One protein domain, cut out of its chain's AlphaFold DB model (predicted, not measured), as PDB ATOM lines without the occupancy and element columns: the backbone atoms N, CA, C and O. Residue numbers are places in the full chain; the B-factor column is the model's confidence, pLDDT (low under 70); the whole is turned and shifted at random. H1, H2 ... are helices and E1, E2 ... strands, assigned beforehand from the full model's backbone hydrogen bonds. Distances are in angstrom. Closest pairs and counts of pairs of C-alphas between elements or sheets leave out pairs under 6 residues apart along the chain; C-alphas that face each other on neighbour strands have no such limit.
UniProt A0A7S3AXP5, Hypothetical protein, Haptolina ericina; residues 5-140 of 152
ATOM      1  N   LEU A   5     -13.436 -44.416 -21.716       95.25
ATOM      2  CA  LEU A   5     -12.923 -43.193 -21.093       95.25
ATOM      3  C   LEU A   5     -13.076 -43.282 -19.570       95.25
ATOM      4  O   LEU A   5     -14.172 -43.554 -19.089       95.25
ATOM      5  N   ILE A   6     -11.988 -43.031 -18.838       96.19
ATOM      6  CA  ILE A   6     -11.970 -43.030 -17.369       96.19
ATOM      7  C   ILE A   6     -12.016 -41.591 -16.849       96.19
ATOM      8  O   ILE A   6     -12.916 -41.233 -16.100       96.19
ATOM      9  N   THR A   7     -11.041 -40.778 -17.255       96.50
ATOM     10  CA  THR A   7     -10.837 -39.389 -16.817       96.50
ATOM     11  C   THR A   7      -9.963 -38.662 -17.839       96.50
ATOM     12  O   THR A   7      -9.334 -39.303 -18.681       96.50
ATOM     13  N   CYS A   8      -9.878 -37.343 -17.758       95.12
ATOM     14  CA  CYS A   8      -8.903 -36.508 -18.447       95.12
ATOM     15  C   CYS A   8      -7.712 -36.175 -17.536       95.12
ATOM     16  O   CYS A   8      -7.768 -36.352 -16.315       95.12
ATOM     17  N   TYR A   9      -6.631 -35.707 -18.147       93.19
ATOM     18  CA  TYR A   9      -5.541 -35.000 -17.485       93.19
ATOM     19  C   TYR A   9      -5.926 -33.510 -17.389       93.19
ATOM     20  O   TYR A   9      -6.406 -32.971 -18.388       93.19
ATOM     21  N   PRO A  10      -5.770 -32.849 -16.228       89.06
ATOM     22  CA  PRO A  10      -6.312 -31.505 -15.982       89.06
ATOM     23  C   PRO A  10      -5.640 -30.405 -16.811       89.06
ATOM     24  O   PRO A  10      -6.317 -29.477 -17.246       89.06
ATOM     25  N   GLY A  11      -4.335 -30.525 -17.087       88.25
ATOM     26  CA  GLY A  11      -3.585 -29.484 -17.797       88.25
ATOM     27  C   GLY A  11      -3.617 -28.143 -17.054       88.25
ATOM     28  O   GLY A  11      -3.804 -27.101 -17.678       88.25
ATOM     29  N   ASP A  12      -3.477 -28.175 -15.726       95.50
ATOM     30  CA  ASP A  12      -3.541 -26.990 -14.863       95.50
ATOM     31  C   ASP A  12      -2.395 -26.018 -15.144       95.50
ATOM     32  O   ASP A  12      -2.577 -24.801 -15.105       95.50
ATOM     33  N   ALA A  13      -1.222 -26.549 -15.487       96.31
ATOM     34  CA  ALA A  13      -0.142 -25.762 -16.055       96.31
ATOM     35  C   ALA A  13       0.491 -26.470 -17.255       96.31
ATOM     36  O   ALA A  13       0.638 -27.691 -17.274       96.31
ATOM     37  N   LEU A  14       0.896 -25.682 -18.244       95.38
ATOM     38  CA  LEU A  14       1.737 -26.099 -19.356       95.38
ATOM     39  C   LEU A  14       3.143 -25.548 -19.125       95.38
ATOM     40  O   LEU A  14       3.321 -24.332 -19.023       95.38
ATOM     41  N   ILE A  15       4.128 -26.438 -19.067       95.06
ATOM     42  CA  ILE A  15       5.547 -26.100 -18.980       95.06
ATOM     43  C   ILE A  15       6.163 -26.205 -20.373       95.06
ATOM     44  O   ILE A  15       5.997 -27.220 -21.042       95.06
ATOM     45  N   TYR A  16       6.910 -25.181 -20.773       94.50
ATOM     46  CA  TYR A  16       7.817 -25.198 -21.916       94.50
ATOM     47  C   TYR A  16       9.258 -25.309 -21.410       94.50
ATOM     48  O   TYR A  16       9.845 -24.331 -20.935       94.50
ATOM     49  N   GLN A  17       9.812 -26.516 -21.499       88.31
ATOM     50  CA  GLN A  17      11.097 -26.907 -20.914       88.31
ATOM     51  C   GLN A  17      12.303 -26.091 -21.424       88.31
ATOM     52  O   GLN A  17      13.162 -25.754 -20.616       88.31
ATOM     53  N   PRO A  18      12.409 -25.695 -22.711       91.31
ATOM     54  CA  PRO A  18      13.601 -24.995 -23.203       91.31
ATOM     55  C   PRO A  18      13.868 -23.623 -22.572       91.31
ATOM     56  O   PRO A  18      14.990 -23.118 -22.661       91.31
ATOM     57  N   THR A  19      12.853 -22.981 -21.989       92.31
ATOM     58  CA  THR A  19      13.001 -21.673 -21.329       92.31
ATOM     59  C   THR A  19      12.365 -21.626 -19.945       92.31
ATOM     60  O   THR A  19      12.138 -20.526 -19.442       92.31
ATOM     61  N   ASP A  20      11.998 -22.779 -19.384       90.69
ATOM     62  CA  ASP A  20      11.237 -22.899 -18.135       90.69
ATOM     63  C   ASP A  20       9.975 -22.009 -18.111       90.69
ATOM     64  O   ASP A  20       9.604 -21.417 -17.097       90.69
ATOM     65  N   GLY A  21       9.327 -21.857 -19.272       95.38
ATOM     66  CA  GLY A  21       8.120 -21.043 -19.403       95.38
ATOM     67  C   GLY A  21       6.916 -21.776 -18.826       95.38
ATOM     68  O   GLY A  21       6.751 -22.959 -19.095       95.38
ATOM     69  N   ILE A  22       6.054 -21.085 -18.076       96.69
ATOM     70  CA  ILE A  22       4.832 -21.678 -17.517       96.69
ATOM     71  C   ILE A  22       3.610 -20.877 -17.950       96.69
ATOM     72  O   ILE A  22       3.596 -19.647 -17.872       96.69
ATOM     73  N   ILE A  23       2.569 -21.591 -18.366       96.50
ATOM     74  CA  ILE A  23       1.237 -21.046 -18.619       96.50
ATOM     75  C   ILE A  23       0.246 -21.809 -17.745       96.50
ATOM     76  O   ILE A  23       0.071 -23.008 -17.928       96.50
ATOM     77  N   PHE A  24      -0.408 -21.119 -16.813       97.25
ATOM     78  CA  PHE A  24      -1.495 -21.699 -16.024       97.25
ATOM     79  C   PHE A  24      -2.817 -21.631 -16.792       97.25
ATOM     80  O   PHE A  24      -3.080 -20.660 -17.509       97.25
ATOM     81  N   GLY A  25      -3.646 -22.662 -16.635       94.31
ATOM     82  CA  GLY A  25      -5.005 -22.685 -17.160       94.31
ATOM     83  C   GLY A  25      -5.871 -21.603 -16.516       94.31
ATOM     84  O   GLY A  25      -5.699 -21.262 -15.350       94.31
ATOM     85  N   GLU A  26      -6.835 -21.068 -17.266       93.94
ATOM     86  CA  GLU A  26      -7.744 -20.016 -16.776       93.94
ATOM     87  C   GLU A  26      -8.595 -20.479 -15.578       93.94
ATOM     88  O   GLU A  26      -9.040 -19.666 -14.770       93.94
ATOM     89  N   HIS A  27      -8.814 -21.789 -15.446       91.56
ATOM     90  CA  HIS A  27      -9.541 -22.386 -14.329       91.56
ATOM     91  C   HIS A  27      -8.716 -22.469 -13.039       91.56
ATOM     92  O   HIS A  27      -9.302 -22.663 -11.974       91.56
ATOM     93  N   VAL A  28      -7.390 -22.310 -13.108       95.44
ATOM     94  CA  VAL A  28      -6.517 -22.344 -11.932       95.44
ATOM     95  C   VAL A  28      -6.642 -21.024 -11.169       95.44
ATOM     96  O   VAL A  28      -6.351 -19.961 -11.724       95.44
ATOM     97  N   PRO A  29      -7.041 -21.041  -9.884       95.44
ATOM     98  CA  PRO A  29      -7.096 -19.826  -9.084       95.44
ATOM     99  C   PRO A  29      -5.720 -19.159  -8.996       95.44
ATOM    100  O   PRO A  29      -4.729 -19.831  -8.718       95.44
ATOM    101  N   GLU A  30      -5.650 -17.829  -9.120       94.69
ATOM    102  CA  GLU A  30      -4.378 -17.083  -9.027       94.69
ATOM    103  C   GLU A  30      -3.603 -17.381  -7.733       94.69
ATOM    104  O   GLU A  30      -2.379 -17.375  -7.716       94.69
ATOM    105  N   THR A  31      -4.310 -17.691  -6.642       94.81
ATOM    106  CA  THR A  31      -3.708 -18.056  -5.351       94.81
ATOM    107  C   THR A  31      -3.015 -19.420  -5.346       94.81
ATOM    108  O   THR A  31      -2.314 -19.719  -4.386       94.81
ATOM    109  N   MET A  32      -3.256 -20.256  -6.357       94.50
ATOM    110  CA  MET A  32      -2.634 -21.572  -6.544       94.50
ATOM    111  C   MET A  32      -1.640 -21.591  -7.711       94.50
ATOM    112  O   MET A  32      -0.937 -22.578  -7.883       94.50
ATOM    113  N   ALA A  33      -1.573 -20.527  -8.516       95.69
ATOM    114  CA  ALA A  33      -0.620 -20.415  -9.610       95.69
ATOM    115  C   ALA A  33       0.795 -20.184  -9.052       95.69
ATOM    116  O   ALA A  33       1.225 -19.044  -8.862       95.69
ATOM    117  N   ASP A  34       1.504 -21.277  -8.768       96.19
ATOM    118  CA  ASP A  34       2.841 -21.271  -8.177       96.19
ATOM    119  C   ASP A  34       3.885 -21.904  -9.117       96.19
ATOM    120  O   ASP A  34       3.986 -23.132  -9.211       96.19
ATOM    121  N   PRO A  35       4.682 -21.077  -9.823       95.12
ATOM    122  CA  PRO A  35       5.759 -21.554 -10.682       95.12
ATOM    123  C   PRO A  35       6.806 -22.420  -9.979       95.12
ATOM    124  O   PRO A  35       7.353 -23.324 -10.607       95.12
ATOM    125  N   GLU A  36       7.112 -22.148  -8.706       94.69
ATOM    126  CA  GLU A  36       8.150 -22.890  -7.983       94.69
ATOM    127  C   GLU A  36       7.687 -24.324  -7.718       94.69
ATOM    128  O   GLU A  36       8.442 -25.271  -7.945       94.69
ATOM    129  N   SER A  37       6.420 -24.501  -7.339       94.88
ATOM    130  CA  SER A  37       5.837 -25.824  -7.119       94.88
ATOM    131  C   SER A  37       5.742 -26.663  -8.399       94.88
ATOM    132  O   SER A  37       5.957 -27.872  -8.328       94.88
ATOM    133  N   CYS A  38       5.527 -26.057  -9.575       93.00
ATOM    134  CA  CYS A  38       5.529 -26.770 -10.865       93.00
ATOM    135  C   CYS A  38       6.852 -27.498 -11.160       93.00
ATOM    136  O   CYS A  38       6.835 -28.602 -11.702       93.00
ATOM    137  N   PHE A  39       7.989 -26.898 -10.794       90.25
ATOM    138  CA  PHE A  39       9.319 -27.510 -10.932       90.25
ATOM    139  C   PHE A  39       9.791 -28.235  -9.662       90.25
ATOM    140  O   PHE A  39      10.817 -28.915  -9.681       90.25
ATOM    141  N   GLY A  40       9.057 -28.072  -8.562       90.19
ATOM    142  CA  GLY A  40       9.295 -28.704  -7.273       90.19
ATOM    143  C   GLY A  40       8.288 -29.816  -7.004       90.19
ATOM    144  O   GLY A  40       8.285 -30.846  -7.670       90.19
ATOM    145  N   GLU A  41       7.438 -29.612  -5.999       89.31
ATOM    146  CA  GLU A  41       6.562 -30.647  -5.435       89.31
ATOM    147  C   GLU A  41       5.543 -31.232  -6.428       89.31
ATOM    148  O   GLU A  41       5.087 -32.361  -6.245       89.31
ATOM    149  N   TRP A  42       5.170 -30.496  -7.479       93.00
ATOM    150  CA  TRP A  42       4.150 -30.930  -8.439       93.00
ATOM    151  C   TRP A  42       4.718 -31.619  -9.676       93.00
ATOM    152  O   TRP A  42       3.944 -32.161 -10.462       93.00
ATOM    153  N   ILE A  43       6.043 -31.667  -9.846       90.19
ATOM    154  CA  ILE A  43       6.663 -32.249 -11.048       90.19
ATOM    155  C   ILE A  43       6.298 -33.727 -11.237       90.19
ATOM    156  O   ILE A  43       6.160 -34.204 -12.361       90.19
ATOM    157  N   ASP A  44       6.078 -34.456 -10.140       91.12
ATOM    158  CA  ASP A  44       5.676 -35.860 -10.196       91.12
ATOM    159  C   ASP A  44       4.237 -36.034 -10.689       91.12
ATOM    160  O   ASP A  44       3.909 -37.081 -11.240       91.12
ATOM    161  N   TYR A  45       3.393 -35.006 -10.584       94.12
ATOM    162  CA  TYR A  45       2.062 -34.930 -11.197       94.12
ATOM    163  C   TYR A  45       2.115 -34.380 -12.626       94.12
ATOM    164  O   TYR A  45       1.099 -33.921 -13.144       94.12
ATOM    165  N   GLY A  46       3.299 -34.407 -13.239       93.25
ATOM    166  CA  GLY A  46       3.523 -34.027 -14.618       93.25
ATOM    167  C   GLY A  46       3.366 -35.182 -15.604       93.25
ATOM    168  O   GLY A  46       3.542 -36.358 -15.275       93.25
ATOM    169  N   LEU A  47       3.051 -34.830 -16.844       93.19
ATOM    170  CA  LEU A  47       3.088 -35.701 -18.009       93.19
ATOM    171  C   LEU A  47       3.854 -34.976 -19.113       93.19
ATOM    172  O   LEU A  47       3.424 -33.918 -19.567       93.19
ATOM    173  N   ALA A  48       4.971 -35.555 -19.550       91.19
ATOM    174  CA  ALA A  48       5.652 -35.096 -20.754       91.19
ATOM    175  C   ALA A  48       4.772 -35.404 -21.974       91.19
ATOM    176  O   ALA A  48       4.385 -36.558 -22.180       91.19
ATOM    177  N   GLU A  49       4.444 -34.374 -22.748       87.56
ATOM    178  CA  GLU A  49       3.686 -34.514 -23.993       87.56
ATOM    179  C   GLU A  49       4.647 -34.773 -25.162       87.56
ATOM    180  O   GLU A  49       4.430 -35.667 -25.981       87.56
ATOM    181  N   ASP A  50       5.757 -34.034 -25.187       87.88
ATOM    182  CA  ASP A  50       6.878 -34.214 -26.105       87.88
ATOM    183  C   ASP A  50       8.202 -33.744 -25.460       87.88
ATOM    184  O   ASP A  50       8.294 -33.599 -24.240       87.88
ATOM    185  N   ASP A  51       9.243 -33.545 -26.277       87.44
ATOM    186  CA  ASP A  51      10.573 -33.109 -25.828       87.44
ATOM    187  C   ASP A  51      10.620 -31.624 -25.390       87.44
ATOM    188  O   ASP A  51      11.653 -31.154 -24.912       87.44
ATOM    189  N   GLU A  52       9.548 -30.854 -25.602       92.75
ATOM    190  CA  GLU A  52       9.479 -29.417 -25.311       92.75
ATOM    191  C   GLU A  52       8.421 -29.076 -24.257       92.75
ATOM    192  O   GLU A  52       8.604 -28.119 -23.498       92.75
ATOM    193  N   TYR A  53       7.329 -29.836 -24.198       92.12
ATOM    194  CA  TYR A  53       6.152 -29.529 -23.400       92.12
ATOM    195  C   TYR A  53       5.825 -30.612 -22.374       92.12
ATOM    196  O   TYR A  53       5.836 -31.812 -22.653       92.12
ATOM    197  N   ALA A  54       5.429 -30.163 -21.184       92.75
ATOM    198  CA  ALA A  54       4.848 -31.013 -20.155       92.75
ATOM    199  C   ALA A  54       3.575 -30.387 -19.577       92.75
ATOM    200  O   ALA A  54       3.490 -29.174 -19.384       92.75
ATOM    201  N   LEU A  55       2.591 -31.229 -19.279       94.56
ATOM    202  CA  LEU A  55       1.371 -30.868 -18.566       94.56
ATOM    203  C   LEU A  55       1.560 -31.159 -17.083       94.56
ATOM    204  O   LEU A  55       1.979 -32.258 -16.739       94.56
ATOM    205  N   ILE A  56       1.200 -30.229 -16.207       95.44
ATOM    206  CA  ILE A  56       1.149 -30.437 -14.757       95.44
ATOM    207  C   ILE A  56      -0.310 -30.516 -14.320       95.44
ATOM    208  O   ILE A  56      -1.124 -29.678 -14.715       95.44
ATOM    209  N   GLY A  57      -0.632 -31.517 -13.503       95.62
ATOM    210  CA  GLY A  57      -1.819 -31.489 -12.652       95.62
ATOM    211  C   GLY A  57      -1.467 -30.959 -11.269       95.62
ATOM    212  O   GLY A  57      -0.545 -31.467 -10.634       95.62
ATOM    213  N   ILE A  58      -2.176 -29.936 -10.803       95.38
ATOM    214  CA  ILE A  58      -2.018 -29.407  -9.449       95.38
ATOM    215  C   ILE A  58      -2.770 -30.356  -8.508       95.38
ATOM    216  O   ILE A  58      -3.997 -30.407  -8.565       95.38
ATOM    217  N   PRO A  59      -2.089 -31.062  -7.587       94.25
ATOM    218  CA  PRO A  59      -2.719 -32.088  -6.750       94.25
ATOM    219  C   PRO A  59      -3.773 -31.544  -5.772       94.25
ATOM    220  O   PRO A  59      -4.482 -32.312  -5.135       94.25
ATOM    221  N   LEU A  60      -3.873 -30.219  -5.624       93.88
ATOM    222  CA  LEU A  60      -4.899 -29.551  -4.817       93.88
ATOM    223  C   LEU A  60      -6.221 -29.323  -5.574       93.88
ATOM    224  O   LEU A  60      -7.195 -28.901  -4.955       93.88
ATOM    225  N   LEU A  61      -6.250 -29.548  -6.892       93.06
ATOM    226  CA  LEU A  61      -7.438 -29.445  -7.746       93.06
ATOM    227  C   LEU A  61      -7.993 -30.852  -8.033       93.06
ATOM    228  O   LEU A  61      -8.024 -31.317  -9.172       93.06
ATOM    229  N   ASP A  62      -8.395 -31.552  -6.970       94.19
ATOM    230  CA  ASP A  62      -8.800 -32.966  -6.969       94.19
ATOM    231  C   ASP A  62     -10.324 -33.185  -6.852       94.19
ATOM    232  O   ASP A  62     -10.798 -34.304  -6.628       94.19
ATOM    233  N   ASP A  63     -11.117 -32.126  -7.008       92.81
ATOM    234  CA  ASP A  63     -12.562 -32.148  -6.778       92.81
ATOM    235  C   ASP A  63     -13.387 -32.561  -8.010       92.81
ATOM    236  O   ASP A  63     -14.519 -33.040  -7.859       92.81
ATOM    237  N   ASP A  64     -12.829 -32.444  -9.218       91.69
ATOM    238  CA  ASP A  64     -13.461 -32.904 -10.454       91.69
ATOM    239  C   ASP A  64     -12.938 -34.278 -10.894       91.69
ATOM    240  O   ASP A  64     -11.865 -34.425 -11.483       91.69
ATOM    241  N   ALA A  65     -13.769 -35.302 -10.685       92.38
ATOM    242  CA  ALA A  65     -13.493 -36.672 -11.109       92.38
ATOM    243  C   ALA A  65     -13.243 -36.822 -12.623       92.38
ATOM    244  O   ALA A  65     -12.662 -37.823 -13.043       92.38
ATOM    245  N   ALA A  66     -13.672 -35.858 -13.445       92.25
ATOM    246  CA  ALA A  66     -13.373 -35.838 -14.871       92.25
ATOM    247  C   ALA A  66     -11.908 -35.484 -15.178       92.25
ATOM    248  O   ALA A  66     -11.505 -35.671 -16.325       92.25
ATOM    249  N   TYR A  67     -11.112 -35.021 -14.205       92.56
ATOM    250  CA  TYR A  67      -9.743 -34.528 -14.401       92.56
ATOM    251  C   TYR A  67      -8.705 -35.105 -13.414       92.56
ATOM    252  O   TYR A  67      -7.662 -34.513 -13.146       92.56
ATOM    253  N   LEU A  68      -8.914 -36.332 -12.934       95.69
ATOM    254  CA  LEU A  68      -8.006 -37.024 -12.004       95.69
ATOM    255  C   LEU A  68      -6.937 -37.893 -12.688       95.69
ATOM    256  O   LEU A  68      -6.311 -38.742 -12.055       95.69
ATOM    257  N   GLY A  69      -6.692 -37.714 -13.991       95.69
ATOM    258  CA  GLY A  69      -5.737 -38.540 -14.741       95.69
ATOM    259  C   GLY A  69      -4.311 -38.482 -14.189       95.69
ATOM    260  O   GLY A  69      -3.605 -39.487 -14.215       95.69
ATOM    261  N   HIS A  70      -3.925 -37.337 -13.629       95.25
ATOM    262  CA  HIS A  70      -2.610 -37.084 -13.045       95.25
ATOM    263  C   HIS A  70      -2.318 -37.896 -11.768       95.25
ATOM    264  O   HIS A  70      -1.145 -38.095 -11.441       95.25
ATOM    265  N   PHE A  71      -3.353 -38.442 -11.113       96.44
ATOM    266  CA  PHE A  71      -3.245 -39.333  -9.949       96.44
ATOM    267  C   PHE A  71      -3.078 -40.818 -10.300       96.44
ATOM    268  O   PHE A  71      -2.820 -41.625  -9.410       96.44
ATOM    269  N   CYS A  72      -3.226 -41.215 -11.569       96.44
ATOM    270  CA  CYS A  72      -3.038 -42.617 -11.950       96.44
ATOM    271  C   CYS A  72      -1.601 -43.051 -11.629       96.44
ATOM    272  O   CYS A  72      -0.657 -42.396 -12.072       96.44
ATOM    273  N   ASN A  73      -1.425 -44.141 -10.878       96.31
ATOM    274  CA  ASN A  73      -0.106 -44.665 -10.512       96.31
ATOM    275  C   ASN A  73       0.510 -45.495 -11.650       96.31
ATOM    276  O   ASN A  73      -0.208 -46.034 -12.499       96.31
ATOM    277  N   ASP A  74       1.840 -45.613 -11.676       95.62
ATOM    278  CA  ASP A  74       2.500 -46.566 -12.576       95.62
ATOM    279  C   ASP A  74       2.194 -48.004 -12.126       95.62
ATOM    280  O   ASP A  74       2.172 -48.317 -10.935       95.62
ATOM    281  N   GLY A  75       2.006 -48.907 -13.084       94.81
ATOM    282  CA  GLY A  75       1.901 -50.337 -12.834       94.81
ATOM    283  C   GLY A  75       3.178 -50.959 -12.257       94.81
ATOM    284  O   GLY A  75       3.108 -52.048 -11.685       94.81
ATOM    285  N   ALA A  76       4.338 -50.309 -12.389       94.00
ATOM    286  CA  ALA A  76       5.582 -50.726 -11.742       94.00
ATOM    287  C   ALA A  76       6.527 -49.544 -11.463       94.00
ATOM    288  O   ALA A  76       6.418 -48.491 -12.072       94.00
ATOM    289  N   CYS A  77       7.519 -49.753 -10.596       91.38
ATOM    290  CA  CYS A  77       8.625 -48.813 -10.386       91.38
ATOM    291  C   CYS A  77       9.938 -49.401 -10.922       91.38
ATOM    292  O   CYS A  77      10.123 -50.625 -10.922       91.38
ATOM    293  N   LEU A  78      10.882 -48.553 -11.342       89.12
ATOM    294  CA  LEU A  78      12.245 -48.993 -11.660       89.12
ATOM    295  C   LEU A  78      13.043 -49.193 -10.364       89.12
ATOM    296  O   LEU A  78      13.619 -48.253  -9.820       89.12
ATOM    297  N   LEU A  79      13.057 -50.430  -9.872       84.06
ATOM    298  CA  LEU A  79      13.765 -50.793  -8.646       84.06
ATOM    299  C   LEU A  79      15.290 -50.747  -8.817       84.06
ATOM    300  O   LEU A  79      15.823 -50.926  -9.915       84.06
ATOM    301  N   GLU A  80      16.007 -50.584  -7.706       83.06
ATOM    302  CA  GLU A  80      17.467 -50.670  -7.690       83.06
ATOM    303  C   GLU A  80      17.948 -52.004  -8.294       83.06
ATOM    304  O   GLU A  80      17.417 -53.084  -8.013       83.06
ATOM    305  N   GLY A  81      18.947 -51.930  -9.177       84.12
ATOM    306  CA  GLY A  81      19.495 -53.091  -9.881       84.12
ATOM    307  C   GLY A  81      18.629 -53.623 -11.029       84.12
ATOM    308  O   GLY A  81      19.063 -54.545 -11.723       84.12
ATOM    309  N   TRP A  82      17.440 -53.060 -11.271       88.38
ATOM    310  CA  TRP A  82      16.670 -53.358 -12.477       88.38
ATOM    311  C   TRP A  82      17.181 -52.543 -13.660       88.38
ATOM    312  O   TRP A  82      17.555 -51.379 -13.537       88.38
ATOM    313  N   ASN A  83      17.147 -53.146 -14.845       91.75
ATOM    314  CA  ASN A  83      17.265 -52.402 -16.095       91.75
ATOM    315  C   ASN A  83      15.881 -51.991 -16.629       91.75
ATOM    316  O   ASN A  83      14.840 -52.519 -16.231       91.75
ATOM    317  N   THR A  84      15.873 -51.077 -17.599       93.62
ATOM    318  CA  THR A  84      14.645 -50.538 -18.209       93.62
ATOM    319  C   THR A  84      13.778 -51.597 -18.900       93.62
ATOM    320  O   THR A  84      12.564 -51.421 -19.001       93.62
ATOM    321  N   SER A  85      14.357 -52.721 -19.337       95.31
ATOM    322  CA  SER A  85      13.608 -53.846 -19.913       95.31
ATOM    323  C   SER A  85      12.818 -54.609 -18.847       95.31
ATOM    324  O   SER A  85      11.648 -54.923 -19.057       95.31
ATOM    325  N   GLN A  86      13.412 -54.844 -17.672       95.38
ATOM    326  CA  GLN A  86      12.719 -55.480 -16.544       95.38
ATOM    327  C   GLN A  86      11.539 -54.629 -16.068       95.38
ATOM    328  O   GLN A  86      10.438 -55.156 -15.916       95.38
ATOM    329  N   TYR A  87      11.746 -53.314 -15.929       94.88
ATOM    330  CA  TYR A  87      10.663 -52.366 -15.654       94.88
ATOM    331  C   TYR A  87       9.558 -52.447 -16.714       94.88
ATOM    332  O   TYR A  87       8.396 -52.645 -16.373       94.88
ATOM    333  N   SER A  88       9.922 -52.376 -17.999       94.50
ATOM    334  CA  SER A  88       8.942 -52.385 -19.091       94.50
ATOM    335  C   SER A  88       8.092 -53.655 -19.083       94.50
ATOM    336  O   SER A  88       6.890 -53.595 -19.327       94.50
ATOM    337  N   VAL A  89       8.688 -54.817 -18.796       95.88
ATOM    338  CA  VAL A  89       7.940 -56.079 -18.681       95.88
ATOM    339  C   VAL A  89       6.979 -56.040 -17.494       95.88
ATOM    340  O   VAL A  89       5.820 -56.410 -17.661       95.88
ATOM    341  N   ALA A  90       7.430 -55.579 -16.326       95.50
ATOM    342  CA  ALA A  90       6.594 -55.507 -15.130       95.50
ATOM    343  C   ALA A  90       5.436 -54.505 -15.284       95.50
ATOM    344  O   ALA A  90       4.288 -54.872 -15.047       95.50
ATOM    345  N   SER A  91       5.704 -53.282 -15.757       94.62
ATOM    346  CA  SER A  91       4.670 -52.253 -15.960       94.62
ATOM    347  C   SER A  91       3.609 -52.729 -16.966       94.62
ATOM    348  O   SER A  91       2.412 -52.686 -16.678       94.62
ATOM    349  N   ASN A  92       4.022 -53.343 -18.088       94.38
ATOM    350  CA  ASN A  92       3.089 -53.903 -19.080       94.38
ATOM    351  C   ASN A  92       2.216 -55.054 -18.554       94.38
ATOM    352  O   ASN A  92       1.138 -55.295 -19.097       94.38
ATOM    353  N   GLN A  93       2.666 -55.792 -17.537       96.06
ATOM    354  CA  GLN A  93       1.866 -56.856 -16.920       96.06
ATOM    355  C   GLN A  93       0.792 -56.311 -15.975       96.06
ATOM    356  O   GLN A  93      -0.219 -56.981 -15.761       96.06
ATOM    357  N   MET A  94       1.013 -55.120 -15.420       96.38
ATOM    358  CA  MET A  94       0.171 -54.536 -14.377       96.38
ATOM    359  C   MET A  94      -0.815 -53.499 -14.919       96.38
ATOM    360  O   MET A  94      -1.927 -53.399 -14.397       96.38
ATOM    361  N   LEU A  95      -0.447 -52.768 -15.978       96.44
ATOM    362  CA  LEU A  95      -1.267 -51.686 -16.517       96.44
ATOM    363  C   LEU A  95      -2.669 -52.150 -16.938       96.44
ATOM    364  O   LEU A  95      -2.887 -53.252 -17.456       96.44
ATOM    365  N   ASN A  96      -3.643 -51.277 -16.720       97.50
ATOM    366  CA  ASN A  96      -5.035 -51.489 -17.117       97.50
ATOM    367  C   ASN A  96      -5.657 -50.254 -17.780       97.50
ATOM    368  O   ASN A  96      -6.783 -50.328 -18.280       97.50
ATOM    369  N   ALA A  97      -4.894 -49.166 -17.863       97.69
ATOM    370  CA  ALA A  97      -5.227 -47.945 -18.563       97.69
ATOM    371  C   ALA A  97      -3.989 -47.355 -19.252       97.69
ATOM    372  O   ALA A  97      -2.864 -47.830 -19.090       97.69
ATOM    373  N   LYS A  98      -4.209 -46.328 -20.070       96.00
ATOM    374  CA  LYS A  98      -3.151 -45.528 -20.691       96.00
ATOM    375  C   LYS A  98      -3.635 -44.106 -20.942       96.00
ATOM    376  O   LYS A  98      -4.829 -43.905 -21.170       96.00
ATOM    377  N   HIS A  99      -2.703 -43.163 -20.977       95.12
ATOM    378  CA  HIS A  99      -2.961 -41.829 -21.503       95.12
ATOM    379  C   HIS A  99      -2.981 -41.862 -23.039       95.12
ATOM    380  O   HIS A  99      -2.234 -42.619 -23.667       95.12
ATOM    381  N   ILE A 100      -3.881 -41.092 -23.642       93.81
ATOM    382  CA  ILE A 100      -3.980 -40.884 -25.084       93.81
ATOM    383  C   ILE A 100      -4.185 -39.405 -25.373       93.81
ATOM    384  O   ILE A 100      -4.915 -38.730 -24.647       93.81
ATOM    385  N   ASP A 101      -3.607 -38.949 -26.476       92.12
ATOM    386  CA  ASP A 101      -3.976 -37.674 -27.072       92.12
ATOM    387  C   ASP A 101      -5.409 -37.735 -27.626       92.12
ATOM    388  O   ASP A 101      -5.833 -38.713 -28.260       92.12
ATOM    389  N   VAL A 102      -6.150 -36.658 -27.394       90.00
ATOM    390  CA  VAL A 102      -7.471 -36.398 -27.946       90.00
ATOM    391  C   VAL A 102      -7.391 -35.120 -28.773       90.00
ATOM    392  O   VAL A 102      -7.600 -34.008 -28.287       90.00
ATOM    393  N   ALA A 103      -7.146 -35.324 -30.068       87.25
ATOM    394  CA  ALA A 103      -7.151 -34.289 -31.097       87.25
ATOM    395  C   ALA A 103      -6.095 -33.181 -30.911       87.25
ATOM    396  O   ALA A 103      -6.302 -32.075 -31.412       87.25
ATOM    397  N   GLY A 104      -4.981 -33.461 -30.230       82.56
ATOM    398  CA  GLY A 104      -3.922 -32.494 -29.933       82.56
ATOM    399  C   GLY A 104      -4.329 -31.418 -28.929       82.56
ATOM    400  O   GLY A 104      -3.709 -30.358 -28.900       82.56
ATOM    401  N   LEU A 105      -5.425 -31.623 -28.192       82.44
ATOM    402  CA  LEU A 105      -6.026 -30.608 -27.316       82.44
ATOM    403  C   LEU A 105      -6.176 -31.074 -25.871       82.44
ATOM    404  O   LEU A 105      -6.158 -30.249 -24.961       82.44
ATOM    405  N   HIS A 106      -6.370 -32.373 -25.661       86.62
ATOM    406  CA  HIS A 106      -6.557 -32.943 -24.337       86.62
ATOM    407  C   HIS A 106      -5.841 -34.272 -24.233       86.62
ATOM    408  O   HIS A 106      -5.845 -35.057 -25.178       86.62
ATOM    409  N   THR A 107      -5.376 -34.580 -23.032       93.31
ATOM    410  CA  THR A 107      -4.915 -35.922 -22.705       93.31
ATOM    411  C   THR A 107      -5.997 -36.640 -21.914       93.31
ATOM    412  O   THR A 107      -6.485 -36.139 -20.900       93.31
ATOM    413  N   ALA A 108      -6.391 -37.826 -22.370       95.12
ATOM    414  CA  ALA A 108      -7.388 -38.661 -21.712       95.12
ATOM    415  C   ALA A 108      -6.781 -39.969 -21.210       95.12
ATOM    416  O   ALA A 108      -5.954 -40.582 -21.876       95.12
ATOM    417  N   THR A 109      -7.246 -40.447 -20.064       96.75
ATOM    418  CA  THR A 109      -6.963 -41.787 -19.557       96.75
ATOM    419  C   THR A 109      -8.066 -42.735 -20.009       96.75
ATOM    420  O   THR A 109      -9.240 -42.555 -19.676       96.75
ATOM    421  N   VAL A 110      -7.690 -43.771 -20.758       97.06
ATOM    422  CA  VAL A 110      -8.616 -44.790 -21.266       97.06
ATOM    423  C   VAL A 110      -8.242 -46.180 -20.776       97.06
ATOM    424  O   VAL A 110      -7.066 -46.541 -20.720       97.06
ATOM    425  N   ALA A 111      -9.250 -46.994 -20.474       97.50
ATOM    426  CA  ALA A 111      -9.069 -48.384 -20.083       97.50
ATOM    427  C   ALA A 111      -8.529 -49.225 -21.255       97.50
ATOM    428  O   ALA A 111      -9.038 -49.157 -22.376       97.50
ATOM    429  N   THR A 112      -7.530 -50.073 -21.010       96.00
ATOM    430  CA  THR A 112      -6.993 -51.029 -22.004       96.00
ATOM    431  C   THR A 112      -7.663 -52.401 -21.920       96.00
ATOM    432  O   THR A 112      -7.575 -53.206 -22.849       96.00
ATOM    433  N   ARG A 113      -8.380 -52.651 -20.824       95.12
ATOM    434  CA  ARG A 113      -9.198 -53.836 -20.546       95.12
ATOM    435  C   ARG A 113     -10.328 -53.459 -19.577       95.12
ATOM    436  O   ARG A 113     -10.250 -52.393 -18.977       95.12
ATOM    437  N   PRO A 114     -11.345 -54.312 -19.363       95.69
ATOM    438  CA  PRO A 114     -12.302 -54.094 -18.283       95.69
ATOM    439  C   PRO A 114     -11.592 -53.956 -16.927       95.69
ATOM    440  O   PRO A 114     -10.731 -54.780 -16.592       95.69
ATOM    441  N   ILE A 115     -11.976 -52.932 -16.167       96.62
ATOM    442  CA  ILE A 115     -11.494 -52.644 -14.812       96.62
ATOM    443  C   ILE A 115     -12.650 -52.920 -13.852       96.62
ATOM    444  O   ILE A 115     -13.792 -52.521 -14.100       96.62
ATOM    445  N   ARG A 116     -12.398 -53.685 -12.791       96.62
ATOM    446  CA  ARG A 116     -13.429 -53.997 -11.793       96.62
ATOM    447  C   ARG A 116     -13.656 -52.798 -10.880       96.62
ATOM    448  O   ARG A 116     -12.782 -51.961 -10.693       96.62
ATOM    449  N   ARG A 117     -14.828 -52.750 -10.245       95.25
ATOM    450  CA  ARG A 117     -15.029 -51.846  -9.108       95.25
ATOM    451  C   ARG A 117     -13.944 -52.120  -8.055       95.25
ATOM    452  O   ARG A 117     -13.641 -53.284  -7.801       95.25
ATOM    453  N   ASP A 118     -13.400 -51.046  -7.487       95.06
ATOM    454  CA  ASP A 118     -12.330 -51.037  -6.477       95.06
ATOM    455  C   ASP A 118     -10.956 -51.532  -6.974       95.06
ATOM    456  O   ASP A 118     -10.019 -51.651  -6.188       95.06
ATOM    457  N   GLU A 119     -10.812 -51.815  -8.271       96.62
ATOM    458  CA  GLU A 119      -9.506 -52.049  -8.883       96.62
ATOM    459  C   GLU A 119      -8.834 -50.703  -9.186       96.62
ATOM    460  O   GLU A 119      -9.447 -49.820  -9.785       96.62
ATOM    461  N   GLU A 120      -7.578 -50.550  -8.769       96.44
ATOM    462  CA  GLU A 120      -6.792 -49.341  -9.021       96.44
ATOM    463  C   GLU A 120      -6.546 -49.142 -10.521       96.44
ATOM    464  O   GLU A 120      -6.291 -50.103 -11.251       96.44
ATOM    465  N   VAL A 121      -6.607 -47.893 -10.985       97.38
ATOM    466  CA  VAL A 121      -6.276 -47.531 -12.367       97.38
ATOM    467  C   VAL A 121      -4.766 -47.333 -12.469       97.38
ATOM    468  O   VAL A 121      -4.215 -46.412 -11.871       97.38
ATOM    469  N   LEU A 122      -4.107 -48.201 -13.236       97.56
ATOM    470  CA  LEU A 122      -2.656 -48.233 -13.395       97.56
ATOM    471  C   LEU A 122      -2.271 -47.927 -14.843       97.56
ATOM    472  O   LEU A 122      -2.759 -48.570 -15.785       97.56
ATOM    473  N   VAL A 123      -1.367 -46.966 -14.997       96.94
ATOM    474  CA  VAL A 123      -0.773 -46.530 -16.268       96.94
ATOM    475  C   VAL A 123       0.718 -46.886 -16.301       96.94
ATOM    476  O   VAL A 123       1.217 -47.570 -15.418       96.94
ATOM    477  N   SER A 124       1.438 -46.463 -17.336       95.50
ATOM    478  CA  SER A 124       2.904 -46.514 -17.373       95.50
ATOM    479  C   SER A 124       3.415 -45.081 -17.399       95.50
ATOM    480  O   SER A 124       3.000 -44.329 -18.278       95.50
ATOM    481  N   TYR A 125       4.335 -44.719 -16.505       94.31
ATOM    482  CA  TYR A 125       5.018 -43.419 -16.561       94.31
ATOM    483  C   TYR A 125       6.150 -43.402 -17.588       94.31
ATOM    484  O   TYR A 125       6.571 -42.342 -18.037       94.31
ATOM    485  N   GLY A 126       6.608 -44.581 -18.009       93.31
ATOM    486  CA  GLY A 126       7.729 -44.712 -18.926       93.31
ATOM    487  C   GLY A 126       9.055 -44.814 -18.181       93.31
ATOM    488  O   GLY A 126       9.200 -44.444 -17.017       93.31
ATOM    489  N   LYS A 127      10.050 -45.378 -18.865       92.69
ATOM    490  CA  LYS A 127      11.380 -45.599 -18.279       92.69
ATOM    491  C   LYS A 127      12.104 -44.271 -18.046       92.69
ATOM    492  O   LYS A 127      12.887 -44.184 -17.112       92.69
ATOM    493  N   GLU A 128      11.840 -43.275 -18.887       91.00
ATOM    494  CA  GLU A 128      12.399 -41.927 -18.827       91.00
ATOM    495  C   GLU A 128      12.044 -41.265 -17.493       91.00
ATOM    496  O   GLU A 128      12.956 -40.899 -16.754       91.00
ATOM    497  N   TYR A 129      10.758 -41.273 -17.116       91.44
ATOM    498  CA  TYR A 129      10.299 -40.773 -15.817       91.44
ATOM    499  C   TYR A 129      11.095 -41.380 -14.659       91.44
ATOM    500  O   TYR A 129      11.598 -40.662 -13.802       91.44
ATOM    501  N   TRP A 130      11.252 -42.706 -14.634       92.00
ATOM    502  CA  TRP A 130      11.947 -43.374 -13.534       92.00
ATOM    503  C   TRP A 130      13.457 -43.130 -13.517       92.00
ATOM    504  O   TRP A 130      14.060 -43.113 -12.443       92.00
ATOM    505  N   LEU A 131      14.082 -42.968 -14.684       90.19
ATOM    506  CA  LEU A 131      15.495 -42.603 -14.771       90.19
ATOM    507  C   LEU A 131      15.718 -41.202 -14.198       90.19
ATOM    508  O   LEU A 131      16.596 -41.034 -13.355       90.19
ATOM    509  N   GLU A 132      14.881 -40.242 -14.584       87.12
ATOM    510  CA  GLU A 132      14.929 -38.880 -14.050       87.12
ATOM    511  C   GLU A 132      14.581 -38.835 -12.561       87.12
ATOM    512  O   GLU A 132      15.269 -38.173 -11.787       87.12
ATOM    513  N   TYR A 133      13.550 -39.569 -12.130       86.81
ATOM    514  CA  TYR A 133      13.173 -39.691 -10.724       86.81
ATOM    515  C   TYR A 133      14.363 -40.173  -9.892       86.81
ATOM    516  O   TYR A 133      14.716 -39.553  -8.888       86.81
ATOM    517  N   ASN A 134      15.021 -41.249 -10.332       86.12
ATOM    518  CA  ASN A 134      16.182 -41.799  -9.643       86.12
ATOM    519  C   ASN A 134      17.363 -40.823  -9.653       86.12
ATOM    520  O   ASN A 134      18.053 -40.724  -8.643       86.12
ATOM    521  N   GLU A 135      17.598 -40.079 -10.736       85.88
ATOM    522  CA  GLU A 135      18.648 -39.055 -10.791       85.88
ATOM    523  C   GLU A 135      18.378 -37.900  -9.815       85.88
ATOM    524  O   GLU A 135      19.267 -37.532  -9.043       85.88
ATOM    525  N   ARG A 136      17.141 -37.381  -9.773       83.19
ATOM    526  CA  ARG A 136      16.724 -36.335  -8.823       83.19
ATOM    527  C   ARG A 136      16.944 -36.776  -7.375       83.19
ATOM    528  O   ARG A 136      17.513 -36.022  -6.589       83.19
ATOM    529  N   HIS A 137      16.572 -38.012  -7.043       76.12
ATOM    530  CA  HIS A 137      16.641 -38.531  -5.673       76.12
ATOM    531  C   HIS A 137      18.025 -39.063  -5.274       76.12
ATOM    532  O   HIS A 137      18.373 -39.019  -4.098       76.12
ATOM    533  N   SER A 138      18.856 -39.508  -6.224       74.88
ATOM    534  CA  SER A 138      20.243 -39.924  -5.942       74.88
ATOM    535  C   SER A 138      21.143 -38.746  -5.561       74.88
ATOM    536  O   SER A 138      22.168 -38.933  -4.910       74.88
ATOM    537  N   ASN A 139      20.769 -37.531  -5.972       65.94
ATOM    538  CA  ASN A 139      21.479 -36.296  -5.644       65.94
ATOM    539  C   ASN A 139      21.056 -35.696  -4.289       65.94
ATOM    540  O   ASN A 139      21.637 -34.699  -3.855       65.94
ATOM    541  N   MET A 140      20.071 -36.291  -3.611       65.19
ATOM    542  CA  MET A 140      19.665 -35.912  -2.258       65.19
ATOM    543  C   MET A 140      20.530 -36.648  -1.227       65.19
ATOM    544  O   MET A 140      21.018 -37.751  -1.475       65.19
TER     545      MET A 140
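Overview. This is residues 5 to 140 of the 152 residues of the protein "Hypothetical protein" of Haptolina ericina (UniProt A0A7S3AXP5). Two small antiparallel sheets, E3-E2-E5-E4 and E1-E7-E6, stand apart from each other apart from the chain that joins them, with the four-stranded one at one end of the model and helix H2 at the opposite end. H1 grazes the four-stranded sheet, H3 meets H2 near its beginning, and its residues 135 to 138 stick out with 139 and 140. The printed part has 136 residues, with three named helices and seven named strands in the order E1 E2 E3 H1 E4 E5 H2 E6 E7 H3; the class is mixed, helices and strands, though under half of the residues are in named elements. The whole is compact, with a radius of gyration of the C-alphas of 15.3 A and spans of 41 by 39 by 26 A.

Arrangement. Start at E1, residues 5 to 8, an edge strand antiparallel to E7, residues 106 to 111; there N 6 and O 109 are 2.9 A apart. On E7's other side find E6, residues 97 to 102, which forms a hairpin with E7; N 100 and O 108 are 2.8 A apart. Next look at E2, residues 13 to 16, and E3, residues 21 to 24, a hairpin with N 14 and O 23 2.8 A apart. E2 is also antiparallel to E5, residues 53 to 56, with N 15 and O 54 2.8 A apart. E5 and E4, residues 46 to 48, are a hairpin too, with N 47 and O 55 2.8 A apart. H1, residues 35 to 39, is on this sheet but only grazes it; the C-alphas of Cys 38 and Ile 56, its closest to E5, are 6.9 A apart. H2, residues 84 to 94, touches H3, residues 126 to 138, through residues 126 to 127 of H3 alone: the closest C-alphas, of Thr 84 and Lys 127, are 5.9 A apart, at a steep tilt of 62 degrees, opposite ways. Every O i to N i+4 pair is within hydrogen-bond range in H2, 8 of 9 in H3 and 0 of 1 in H1, where 2 of 2 O i to N i+3 pairs are.

Along the chain. Find C-alpha 5 at (-12.923, -43.193, -21.093), where E1 begins. E6 is 15.0 A long, E7 16.2 A, H2 15.5 A and H3 18.7 A. H2 begins at C-alpha 84, (14.645, -50.538, -18.209), and H3 ends at C-alpha 138, (20.243, -39.924, -5.942).

Size, cuts and confidence. The C-alphas farthest apart, of Glu 26 and Gly 81, are 43.4 A apart. The printed part has no cut. The links from E5 to H2, 27 residues, and from E7 to H3, 14 residues, are long; within them residues 73 to 74 pair in parallel with residues 122 to 123. Only residues 139 to 140 have a pLDDT under 70.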